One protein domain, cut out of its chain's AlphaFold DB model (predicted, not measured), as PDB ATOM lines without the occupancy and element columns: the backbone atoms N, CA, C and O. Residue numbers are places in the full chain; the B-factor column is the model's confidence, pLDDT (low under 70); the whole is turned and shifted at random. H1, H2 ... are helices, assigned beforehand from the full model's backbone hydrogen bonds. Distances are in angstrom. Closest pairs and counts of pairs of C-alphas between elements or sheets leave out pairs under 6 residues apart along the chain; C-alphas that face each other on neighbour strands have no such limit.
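AT A GLANCE: This is residues 2 to 92 of the 224 residues of the protein "SOCS box domain-containing protein" of Opisthorchis viverrini (UniProt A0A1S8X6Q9). The longest helix, H4, runs through the middle, with H2 packed crosswise on one side of it and H1 crossing close by on another; short H3 sits at the beginning of H1. A long loop, residues 16 to 41, joins H1 to H2, and residues 67 to 73 stick out. The 91 printed residues hold H1, H2, H3 and H4 in that order and no named strand; the class is all helix, though helices hold 43 residues, under half. The whole is compact, radius of gyration of the C-alphas 12.9 A, spanning 32 by 31 by 23 A.

IN THESE COORDINATES: Find C-alpha 2 at (154.629, 117.400, 135.038); from there H1 runs 20.5 A to residue 15. H2 is residues 42 to 49 and H3 residues 60 to 63. H4, residues 75 to 91, runs 24.1 A to C-alpha 91 at (174.974, 120.002, 128.587).

HOW THE PARTS SIT: H1, with residues 2 to 7 alone, touches H3; the closest C-alphas, of Gly 3 and His 62, are 4.4 A apart. H1 and H4 are close but not clearly touching, about perpendicular at 78 degrees, closest at the C-alphas of Ala 7 and Trp 86, 7.0 A. H2 touches H4, about perpendicular at 80 degrees, closest at the C-alphas of Ala 48 and Ser 84, 4.2 A. H4, with residues 82 to 86 alone, touches H3, closest at the C-alphas of Ile 82 and Leu 61, 6.0 A. In H1, H2 and H4 every O i to N i+4 pair is within hydrogen-bond range; H3 is too short for one.

THE WHOLE: The C-alphas farthest apart, of Ala 31 and Gly 53, are 36.3 A apart. The printed part has no cut; the links H1 to H2 and H3 to H4 are long. Look for pLDDT under 70 at residues 31 to 36 and 65 to 73.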
ATOM      1  N   GLY A   2     154.007 116.193 134.459       74.25
ATOM      2  CA  GLY A   2     154.629 117.400 135.038       74.25
ATOM      3  C   GLY A   2     155.971 117.782 134.395       74.25
ATOM      4  O   GLY A   2     156.179 118.932 134.029       74.25
ATOM      5  N   GLY A   3     156.865 116.809 134.192       82.25
ATOM      6  CA  GLY A   3     158.242 117.087 133.766       82.25
ATOM      7  C   GLY A   3     158.366 117.575 132.321       82.25
ATOM      8  O   GLY A   3     159.163 118.459 132.033       82.25
ATOM      9  N   GLU A   4     157.523 117.066 131.421       83.50
ATOM     10  CA  GLU A   4     157.457 117.490 130.013       83.50
ATOM     11  C   GLU A   4     157.073 118.973 129.893       83.50
ATOM     12  O   GLU A   4     157.699 119.719 129.146       83.50
ATOM     13  N   MET A   5     156.107 119.425 130.700       82.88
ATOM     14  CA  MET A   5     155.675 120.826 130.753       82.88
ATOM     15  C   MET A   5     156.766 121.756 131.292       82.88
ATOM     16  O   MET A   5     156.936 122.871 130.798       82.88
ATOM     17  N   VAL A   6     157.526 121.296 132.287       86.19
ATOM     18  CA  VAL A   6     158.663 122.042 132.845       86.19
ATOM     19  C   VAL A   6     159.786 122.143 131.811       86.19
ATOM     20  O   VAL A   6     160.258 123.242 131.532       86.19
ATOM     21  N   ALA A   7     160.156 121.027 131.171       88.56
ATOM     22  CA  ALA A   7     161.145 121.005 130.092       88.56
ATOM     23  C   ALA A   7     160.753 121.965 128.967       88.56
ATOM     24  O   ALA A   7     161.554 122.791 128.535       88.56
ATOM     25  N   LEU A   8     159.490 121.898 128.547       86.38
ATOM     26  CA  LEU A   8     158.941 122.800 127.556       86.38
ATOM     27  C   LEU A   8     159.064 124.260 127.993       86.38
ATOM     28  O   LEU A   8     159.506 125.083 127.203       86.38
ATOM     29  N   THR A   9     158.739 124.590 129.239       85.62
ATOM     30  CA  THR A   9     158.856 125.961 129.755       85.62
ATOM     31  C   THR A   9     160.283 126.497 129.631       85.62
ATOM     32  O   THR A   9     160.460 127.623 129.167       85.62
ATOM     33  N   PHE A  10     161.306 125.691 129.929       87.50
ATOM     34  CA  PHE A  10     162.700 126.100 129.721       87.50
ATOM     35  C   PHE A  10     163.070 126.271 128.248       87.50
ATOM     36  O   PHE A  10     163.755 127.228 127.894       87.50
ATOM     37  N   GLU A  11     162.587 125.399 127.363       87.06
ATOM     38  CA  GLU A  11     162.794 125.565 125.923       87.06
ATOM     39  C   GLU A  11     162.161 126.860 125.389       87.06
ATOM     40  O   GLU A  11     162.734 127.550 124.540       87.06
ATOM     41  N   LEU A  12     160.983 127.213 125.907       84.12
ATOM     42  CA  LEU A  12     160.309 128.473 125.605       84.12
ATOM     43  C   LEU A  12     161.088 129.674 126.145       84.12
ATOM     44  O   LEU A  12     161.217 130.686 125.455       84.12
ATOM     45  N   LEU A  13     161.629 129.547 127.353       83.94
ATOM     46  CA  LEU A  13     162.426 130.571 128.015       83.94
ATOM     47  C   LEU A  13     163.742 130.836 127.276       83.94
ATOM     48  O   LEU A  13     164.066 131.993 127.023       83.94
ATOM     49  N   MET A  14     164.442 129.793 126.818       83.06
ATOM     50  CA  MET A  14     165.626 129.943 125.961       83.06
ATOM     51  C   MET A  14     165.314 130.668 124.649       83.06
ATOM     52  O   MET A  14     166.105 131.485 124.182       83.06
ATOM     53  N   ALA A  15     164.174 130.362 124.025       83.38
ATOM     54  CA  ALA A  15     163.802 130.959 122.747       83.38
ATOM     55  C   ALA A  15     163.391 132.429 122.877       83.38
ATOM     56  O   ALA A  15     163.699 133.250 122.014       83.38
ATOM     57  N   THR A  16     162.665 132.776 123.935       80.38
ATOM     58  CA  THR A  16     162.075 134.108 124.098       80.38
ATOM     59  C   THR A  16     162.262 134.639 125.518       80.38
ATOM     60  O   THR A  16     161.265 134.881 126.193       80.38
ATOM     61  N   PRO A  17     163.508 134.857 125.981       76.88
ATOM     62  CA  PRO A  17     163.782 135.226 127.375       76.88
ATOM     63  C   PRO A  17     163.138 136.561 127.773       76.88
ATOM     64  O   PRO A  17     162.632 136.700 128.876       76.88
ATOM     65  N   PHE A  18     163.049 137.506 126.835       74.75
ATOM     66  CA  PHE A  18     162.433 138.826 127.022       74.75
ATOM     67  C   PHE A  18     160.906 138.810 127.220       74.75
ATOM     68  O   PHE A  18     160.317 139.864 127.443       74.75
ATOM     69  N   LEU A  19     160.240 137.661 127.052       75.38
ATOM     70  CA  LEU A  19     158.807 137.522 127.346       75.38
ATOM     71  C   LEU A  19     158.535 137.143 128.803       75.38
ATOM     72  O   LEU A  19     157.374 137.104 129.208       75.38
ATOM     73  N   PHE A  20     159.576 136.841 129.570       73.56
ATOM     74  CA  PHE A  20     159.467 136.429 130.960       73.56
ATOM     75  C   PHE A  20     159.896 137.579 131.862       73.56
ATOM     76  O   PHE A  20     160.723 138.385 131.476       73.56
ATOM     77  N   ALA A  21     159.324 137.681 133.059       75.44
ATOM     78  CA  ALA A  21     159.595 138.796 133.971       75.44
ATOM     79  C   ALA A  21     160.826 138.574 134.868       75.44
ATOM     80  O   ALA A  21     161.061 139.360 135.783       75.44
ATOM     81  N   PHE A  22     161.578 137.493 134.651       77.38
ATOM     82  CA  PHE A  22     162.645 137.035 135.538       77.38
ATOM     83  C   PHE A  22     163.913 136.648 134.769       77.38
ATOM     84  O   PHE A  22     163.872 136.351 133.572       77.38
ATOM     85  N   ASP A  23     165.052 136.681 135.457       78.44
ATOM     86  CA  ASP A  23     166.331 136.211 134.942       78.44
ATOM     87  C   ASP A  23     166.412 134.684 135.007       78.44
ATOM     88  O   ASP A  23     166.028 134.055 135.989       78.44
ATOM     89  N   LEU A  24     166.922 134.075 133.939       76.19
ATOM     90  CA  LEU A  24     166.996 132.623 133.818       76.19
ATOM     91  C   LEU A  24     167.923 131.986 134.861       76.19
ATOM     92  O   LEU A  24     167.638 130.891 135.342       76.19
ATOM     93  N   TRP A  25     169.039 132.641 135.178       77.69
ATOM     94  CA  TRP A  25     170.082 132.082 136.031       77.69
ATOM     95  C   TRP A  25     169.722 132.166 137.500       77.69
ATOM     96  O   TRP A  25     170.045 131.249 138.251       77.69
ATOM     97  N   THR A  26     169.075 133.254 137.909       73.94
ATOM     98  CA  THR A  26     168.730 133.491 139.314       73.94
ATOM     99  C   THR A  26     167.284 133.123 139.633       73.94
ATOM    100  O   THR A  26     167.013 132.706 140.749       73.94
ATOM    101  N   GLY A  27     166.366 133.217 138.666       76.00
ATOM    102  CA  GLY A  27     164.920 133.125 138.905       76.00
ATOM    103  C   GLY A  27     164.312 134.420 139.455       76.00
ATOM    104  O   GLY A  27     163.097 134.507 139.624       76.00
ATOM    105  N   GLU A  28     165.136 135.443 139.694       79.94
ATOM    106  CA  GLU A  28     164.728 136.732 140.254       79.94
ATOM    107  C   GLU A  28     164.065 137.629 139.202       79.94
ATOM    108  O   GLU A  28     164.452 137.587 138.028       79.94
ATOM    109  N   PRO A  29     163.125 138.508 139.591       79.81
ATOM    110  CA  PRO A  29     162.565 139.507 138.694       79.81
ATOM    111  C   PRO A  29     163.657 140.354 138.031       79.81
ATOM    112  O   PRO A  29     164.544 140.888 138.694       79.81
ATOM    113  N   CYS A  30     163.583 140.518 136.711       70.69
ATOM    114  CA  CYS A  30     164.601 141.227 135.947       70.69
ATOM    115  C   CYS A  30     163.966 142.252 135.005       70.69
ATOM    116  O   CYS A  30     163.149 141.908 134.155       70.69
ATOM    117  N   ALA A  31     164.364 143.520 135.137       65.56
ATOM    118  CA  ALA A  31     163.911 144.595 134.249       65.56
ATOM    119  C   ALA A  31     164.643 144.598 132.893       65.56
ATOM    120  O   ALA A  31     164.133 145.132 131.904       65.56
ATOM    121  N   HIS A  32     165.849 144.022 132.842       61.69
ATOM    122  CA  HIS A  32     166.733 144.050 131.680       61.69
ATOM    123  C   HIS A  32     167.384 142.687 131.475       61.69
ATOM    124  O   HIS A  32     168.436 142.392 132.037       61.69
ATOM    125  N   HIS A  33     166.776 141.860 130.628       65.56
ATOM    126  CA  HIS A  33     167.399 140.606 130.227       65.56
ATOM    127  C   HIS A  33     168.658 140.907 129.419       65.56
ATOM    128  O   HIS A  33     168.594 141.571 128.383       65.56
ATOM    129  N   THR A  34     169.790 140.348 129.839       61.19
ATOM    130  CA  THR A  34     171.017 140.341 129.029       61.19
ATOM    131  C   THR A  34     170.816 139.563 127.725       61.19
ATOM    132  O   THR A  34     171.555 139.755 126.765       61.19
ATOM    133  N   GLY A  35     169.783 138.710 127.660       58.41
ATOM    134  CA  GLY A  35     169.386 137.966 126.463       58.41
ATOM    135  C   GLY A  35     170.375 136.869 126.076       58.41
ATOM    136  O   GLY A  35     170.180 136.188 125.070       58.41
ATOM    137  N   THR A  36     171.425 136.680 126.870       61.97
ATOM    138  CA  THR A  36     172.510 135.758 126.580       61.97
ATOM    139  C   THR A  36     172.427 134.556 127.508       61.97
ATOM    140  O   THR A  36     172.755 134.630 128.688       61.97
ATOM    141  N   PHE A  37     172.028 133.420 126.937       70.81
ATOM    142  CA  PHE A  37     172.173 132.107 127.571       70.81
ATOM    143  C   PHE A  37     173.656 131.675 127.674       70.81
ATOM    144  O   PHE A  37     174.000 130.698 128.328       70.81
ATOM    145  N   TRP A  38     174.568 132.383 127.009       70.81
ATOM    146  CA  TRP A  38     175.992 132.066 126.996       70.81
ATOM    147  C   TRP A  38     176.828 133.309 127.327       70.81
ATOM    148  O   TRP A  38     176.512 134.372 126.796       70.81
ATOM    149  N   PRO A  39     177.918 133.200 128.108       73.94
ATOM    150  CA  PRO A  39     178.468 131.988 128.727       73.94
ATOM    151  C   PRO A  39     177.656 131.489 129.928       73.94
ATOM    152  O   PRO A  39     177.009 132.268 130.622       73.94
ATOM    153  N   ILE A  40     177.711 130.177 130.170       81.62
ATOM    154  CA  ILE A  40     177.051 129.533 131.314       81.62
ATOM    155  C   ILE A  40     177.905 129.768 132.569       81.62
ATOM    156  O   ILE A  40     179.097 129.447 132.537       81.62
ATOM    157  N   PRO A  41     177.347 130.298 133.673       83.75
ATOM    158  CA  PRO A  41     178.097 130.516 134.906       83.75
ATOM    159  C   PRO A  41     178.677 129.215 135.479       83.75
ATOM    160  O   PRO A  41     177.987 128.198 135.566       83.75
ATOM    161  N   GLN A  42     179.925 129.260 135.960       82.62
ATOM    162  CA  GLN A  42     180.587 128.098 136.573       82.62
ATOM    163  C   GLN A  42     179.812 127.548 137.782       82.62
ATOM    164  O   GLN A  42     179.785 126.342 138.012       82.62
ATOM    165  N   THR A  43     179.153 128.432 138.533       85.06
ATOM    166  CA  THR A  43     178.287 128.084 139.667       85.06
ATOM    167  C   THR A  43     177.070 127.268 139.232       85.06
ATOM    168  O   THR A  43     176.704 126.319 139.920       85.06
ATOM    169  N   ALA A  44     176.483 127.575 138.073       84.62
ATOM    170  CA  ALA A  44     175.370 126.812 137.511       84.62
ATOM    171  C   ALA A  44     175.824 125.419 137.041       84.62
ATOM    172  O   ALA A  44     175.121 124.436 137.260       84.62
ATOM    173  N   LEU A  45     177.025 125.311 136.456       85.94
ATOM    174  CA  LEU A  45     177.612 124.016 136.084       85.94
ATOM    175  C   LEU A  45     177.899 123.138 137.307       85.94
ATOM    176  O   LEU A  45     177.664 121.933 137.261       85.94
ATOM    177  N   ALA A  46     178.390 123.731 138.399       85.69
ATOM    178  CA  ALA A  46     178.628 123.008 139.644       85.69
ATOM    179  C   ALA A  46     177.321 122.432 140.211       85.69
ATOM    180  O   ALA A  46     177.261 121.237 140.466       85.69
ATOM    181  N   LYS A  47     176.253 123.236 140.300       85.69
ATOM    182  CA  LYS A  47     174.936 122.757 140.756       85.69
ATOM    183  C   LYS A  47     174.321 121.715 139.816       85.69
ATOM    184  O   LYS A  47     173.682 120.769 140.259       85.69
ATOM    185  N   ALA A  48     174.530 121.836 138.504       87.12
ATOM    186  CA  ALA A  48     174.064 120.832 137.546       87.12
ATOM    187  C   ALA A  48     174.712 119.454 137.772       87.12
ATOM    188  O   ALA A  48     174.081 118.432 137.506       87.12
ATOM    189  N   ALA A  49     175.946 119.404 138.284       85.75
ATOM    190  CA  ALA A  49     176.619 118.150 138.621       85.75
ATOM    191  C   ALA A  49     175.888 117.354 139.721       85.75
ATOM    192  O   ALA A  49     175.962 116.123 139.729       85.75
ATOM    193  N   ASP A  50     175.131 118.027 140.592       84.56
ATOM    194  CA  ASP A  50     174.375 117.384 141.674       84.56
ATOM    195  C   ASP A  50     173.244 116.490 141.135       84.56
ATOM    196  O   ASP A  50     172.829 115.539 141.793       84.56
ATOM    197  N   HIS A  51     172.792 116.716 139.892       86.50
ATOM    198  CA  HIS A  51     171.797 115.875 139.217       86.50
ATOM    199  C   HIS A  51     172.401 114.664 138.473       86.50
ATOM    200  O   HIS A  51     171.778 114.076 137.580       86.50
ATOM    201  N   SER A  52     173.636 114.287 138.809       81.00
ATOM    202  CA  SER A  52     174.359 113.229 138.107       81.00
ATOM    203  C   SER A  52     173.693 111.850 138.160       81.00
ATOM    204  O   SER A  52     173.028 111.471 139.121       81.00
ATOM    205  N   GLY A  53     173.862 111.074 137.082       75.12
ATOM    206  CA  GLY A  53     173.361 109.698 136.990       75.12
ATOM    207  C   GLY A  53     171.880 109.582 136.616       75.12
ATOM    208  O   GLY A  53     171.365 108.469 136.477       75.12
ATOM    209  N   CYS A  54     171.189 110.700 136.392       83.06
ATOM    210  CA  CYS A  54     169.806 110.681 135.942       83.06
ATOM    211  C   CYS A  54     169.695 110.299 134.454       83.06
ATOM    212  O   CYS A  54     170.389 110.839 133.595       83.06
ATOM    213  N   SER A  55     168.779 109.382 134.129       80.88
ATOM    214  CA  SER A  55     168.442 108.978 132.749       80.88
ATOM    215  C   SER A  55     166.965 109.188 132.400       80.88
ATOM    216  O   SER A  55     166.532 108.881 131.293       80.88
ATOM    217  N   ARG A  56     166.175 109.718 133.340       82.81
ATOM    218  CA  ARG A  56     164.709 109.802 133.259       82.81
ATOM    219  C   ARG A  56     164.229 111.174 132.782       82.81
ATOM    220  O   ARG A  56     163.228 111.675 133.283       82.81
ATOM    221  N   TYR A  57     164.961 111.818 131.881       85.62
ATOM    222  CA  TYR A  57     164.546 113.105 131.324       85.62
ATOM    223  C   TYR A  57     163.411 112.919 130.301       85.62
ATOM    224  O   TYR A  57     163.500 112.001 129.485       85.62
ATOM    225  N   PRO A  58     162.373 113.781 130.282       85.50
ATOM    226  CA  PRO A  58     162.149 114.960 131.130       85.50
ATOM    227  C   PRO A  58     161.395 114.670 132.441       85.50
ATOM    228  O   PRO A  58     161.095 115.594 133.194       85.50
ATOM    229  N   GLN A  59     161.049 113.415 132.740       85.06
ATOM    230  CA  GLN A  59     160.235 113.064 133.911       85.06
ATOM    231  C   GLN A  59     160.910 113.418 135.247       85.06
ATOM    232  O   GLN A  59     160.207 113.732 136.206       85.06
ATOM    233  N   CYS A  60     162.244 113.418 135.303       86.44
ATOM    234  CA  CYS A  60     163.022 113.817 136.476       86.44
ATOM    235  C   CYS A  60     162.724 115.244 136.944       86.44
ATOM    236  O   CYS A  60     162.698 115.477 138.146       86.44
ATOM    237  N   LEU A  61     162.393 116.167 136.035       86.31
ATOM    238  CA  LEU A  61     162.102 117.560 136.384       86.31
ATOM    239  C   LEU A  61     160.893 117.690 137.313       86.31
ATOM    240  O   LEU A  61     160.831 118.610 138.116       86.31
ATOM    241  N   HIS A  62     159.940 116.755 137.234       80.94
ATOM    242  CA  HIS A  62     158.802 116.746 138.147       80.94
ATOM    243  C   HIS A  62     159.148 116.235 139.542       80.94
ATOM    244  O   HIS A  62     158.514 116.643 140.500       80.94
ATOM    245  N   LEU A  63     160.144 115.357 139.653       74.94
ATOM    246  CA  LEU A  63     160.591 114.821 140.939       74.94
ATOM    247  C   LEU A  63     161.408 115.844 141.734       74.94
ATOM    248  O   LEU A  63     161.565 115.691 142.938       74.94
ATOM    249  N   VAL A  64     161.936 116.858 141.044       73.81
ATOM    250  CA  VAL A  64     162.689 117.975 141.628       73.81
ATOM    251  C   VAL A  64     161.776 119.175 141.917       73.81
ATOM    252  O   VAL A  64     162.187 120.112 142.595       73.81
ATOM    253  N   LEU A  65     160.522 119.159 141.442       69.38
ATOM    254  CA  LEU A  65     159.534 120.146 141.874       69.38
ATOM    255  C   LEU A  65     159.228 119.908 143.361       69.38
ATOM    256  O   LEU A  65     158.901 118.772 143.719       69.38
ATOM    257  N   PRO A  66     159.280 120.947 144.213       61.88
ATOM    258  CA  PRO A  66     158.730 120.857 145.556       61.88
ATOM    259  C   PRO A  66     157.281 120.391 145.469       61.88
ATOM    260  O   PRO A  66     156.539 120.811 144.572       61.88
ATOM    261  N   ASP A  67     156.882 119.519 146.389       57.53
ATOM    262  CA  ASP A  67     155.496 119.084 146.493       57.53
ATOM    263  C   ASP A  67     154.633 120.337 146.692       57.53
ATOM    264  O   ASP A  67     154.768 121.010 147.705       57.53
ATOM    265  N   LEU A  68     153.787 120.702 145.721       49.31
ATOM    266  CA  LEU A  68     153.029 121.970 145.727       49.31
ATOM    267  C   LEU A  68     152.090 122.114 146.941       49.31
ATOM    268  O   LEU A  68     151.559 123.195 147.189       49.31
ATOM    269  N   SER A  69     151.856 121.023 147.679       50.94
ATOM    270  CA  SER A  69     151.135 121.005 148.953       50.94
ATOM    271  C   SER A  69     151.958 121.521 150.135       50.94
ATOM    272  O   SER A  69     151.377 121.966 151.120       50.94
ATOM    273  N   ASN A  70     153.285 121.472 150.038       52.62
ATOM    274  CA  ASN A  70     154.215 122.045 150.993       52.62
ATOM    275  C   ASN A  70     154.773 123.320 150.362       52.62
ATOM    276  O   ASN A  70     155.445 123.274 149.335       52.62
ATOM    277  N   THR A  71     154.484 124.479 150.950       54.34
ATOM    278  CA  THR A  71     155.198 125.712 150.596       54.34
ATOM    279  C   THR A  71     156.699 125.417 150.621       54.34
ATOM    280  O   THR A  71     157.173 124.974 151.670       54.34
ATOM    281  N   PRO A  72     157.436 125.599 149.508       56.75
ATOM    282  CA  PRO A  72     158.882 125.457 149.548       56.75
ATOM    283  C   PRO A  72     159.409 126.422 150.610       56.75
ATOM    284  O   PRO A  72     159.028 127.592 150.613       56.75
ATOM    285  N   GLU A  73     160.236 125.917 151.528       60.69
ATOM    286  CA  GLU A  73     160.877 126.753 152.551       60.69
ATOM    287  C   GLU A  73     161.756 127.832 151.895       60.69
ATOM    288  O   GLU A  73     161.886 128.925 152.445       60.69
ATOM    289  N   ASP A  74     162.243 127.562 150.674       75.81
ATOM    290  CA  ASP A  74     162.938 128.514 149.811       75.81
ATOM    291  C   ASP A  74     162.557 128.332 148.312       75.81
ATOM    292  O   ASP A  74     162.886 127.311 147.692       75.81
ATOM    293  N   PRO A  75     161.845 129.292 147.687       76.06
ATOM    294  CA  PRO A  75     161.510 129.242 146.262       76.06
ATOM    295  C   PRO A  75     162.733 129.399 145.341       76.06
ATOM    296  O   PRO A  75     162.694 128.914 144.206       76.06
ATOM    297  N   GLU A  76     163.808 130.043 145.803       79.00
ATOM    298  CA  GLU A  76     165.048 130.188 145.040       79.00
ATOM    299  C   GLU A  76     165.737 128.826 144.910       79.00
ATOM    300  O   GLU A  76     166.071 128.394 143.804       79.00
ATOM    301  N   GLU A  77     165.872 128.092 146.014       80.88
ATOM    302  CA  GLU A  77     166.447 126.744 146.021       80.88
ATOM    303  C   GLU A  77     165.657 125.776 145.125       80.88
ATOM    304  O   GLU A  77     166.242 124.994 144.364       80.88
ATOM    305  N   ALA A  78     164.325 125.878 145.138       81.25
ATOM    306  CA  ALA A  78     163.455 125.113 144.251       81.25
ATOM    307  C   ALA A  78     163.723 125.421 142.769       81.25
ATOM    308  O   ALA A  78     163.913 124.500 141.967       81.25
ATOM    309  N   TRP A  79     163.779 126.706 142.399       84.19
ATOM    310  CA  TRP A  79     164.114 127.128 141.038       84.19
ATOM    311  C   TRP A  79     165.483 126.595 140.614       84.19
ATOM    312  O   TRP A  79     165.610 125.965 139.561       84.19
ATOM    313  N   GLN A  80     166.493 126.789 141.462       85.44
ATOM    314  CA  GLN A  80     167.867 126.368 141.211       85.44
ATOM    315  C   GLN A  80     167.976 124.855 141.033       85.44
ATOM    316  O   GLN A  80     168.689 124.402 140.139       85.44
ATOM    317  N   SER A  81     167.240 124.071 141.820       86.44
ATOM    318  CA  SER A  81     167.228 122.611 141.721       86.44
ATOM    319  C   SER A  81     166.656 122.142 140.380       86.44
ATOM    320  O   SER A  81     167.270 121.339 139.671       86.44
ATOM    321  N   ILE A  82     165.506 122.690 139.980       88.38
ATOM    322  CA  ILE A  82     164.836 122.327 138.725       88.38
ATOM    323  C   ILE A  82     165.669 122.781 137.519       88.38
ATOM    324  O   ILE A  82     165.850 122.022 136.561       88.38
ATOM    325  N   PHE A  83     166.196 124.006 137.565       87.88
ATOM    326  CA  PHE A  83     167.036 124.560 136.509       87.88
ATOM    327  C   PHE A  83     168.336 123.766 136.346       87.88
ATOM    328  O   PHE A  83     168.708 123.430 135.224       87.88
ATOM    329  N   SER A  84     168.984 123.386 137.449       88.50
ATOM    330  CA  SER A  84     170.212 122.581 137.437       88.50
ATOM    331  C   SER A  84     169.978 121.186 136.854       88.50
ATOM    332  O   SER A  84     170.783 120.717 136.048       88.50
ATOM    333  N   ALA A  85     168.848 120.547 137.176       90.31
ATOM    334  CA  ALA A  85     168.456 119.272 136.577       90.31
ATOM    335  C   ALA A  85     168.227 119.393 135.062       90.31
ATOM    336  O   ALA A  85     168.698 118.560 134.284       90.31
ATOM    337  N   TRP A  86     167.544 120.452 134.617       90.56
ATOM    338  CA  TRP A  86     167.367 120.728 133.192       90.56
ATOM    339  C   TRP A  86     168.711 120.983 132.491       90.56
ATOM    340  O   TRP A  86     168.979 120.393 131.441       90.56
ATOM    341  N   LEU A  87     169.580 121.795 133.097       89.81
ATOM    342  CA  LEU A  87     170.894 122.150 132.567       89.81
ATOM    343  C   LEU A  87     171.803 120.920 132.439       89.81
ATOM    344  O   LEU A  87     172.453 120.747 131.408       89.81
ATOM    345  N   TYR A  88     171.788 120.026 133.433       89.75
ATOM    346  CA  TYR A  88     172.519 118.757 133.410       89.75
ATOM    347  C   TYR A  88     172.207 117.951 132.149       89.75
ATOM    348  O   TYR A  88     173.103 117.598 131.383       89.75
ATOM    349  N   HIS A  89     170.919 117.724 131.886       88.06
ATOM    350  CA  HIS A  89     170.473 116.957 130.725       88.06
ATOM    351  C   HIS A  89     170.736 117.660 129.393       88.06
ATOM    352  O   HIS A  89     170.755 117.003 128.352       88.06
ATOM    353  N   ARG A  90     170.933 118.981 129.408       87.31
ATOM    354  CA  ARG A  90     171.181 119.760 128.197       87.31
ATOM    355  C   ARG A  90     172.647 119.824 127.804       87.31
ATOM    356  O   ARG A  90     172.942 119.896 126.613       87.31
ATOM    357  N   LEU A  91     173.539 119.818 128.791       87.25
ATOM    358  CA  LEU A  91     174.974 120.002 128.587       87.25
ATOM    359  C   LEU A  91     175.773 118.702 128.688       87.25
ATOM    360  O   LEU A  91     176.927 118.672 128.260       87.25
ATOM    361  N   LEU A  92     175.212 117.629 129.249       82.19
ATOM    362  CA  LEU A  92     175.913 116.353 129.305       82.19
ATOM    363  C   LEU A  92     175.894 115.658 127.939       82.19
ATOM    364  O   LEU A  92     174.841 115.474 127.330       82.19
TER     365      LEU A  92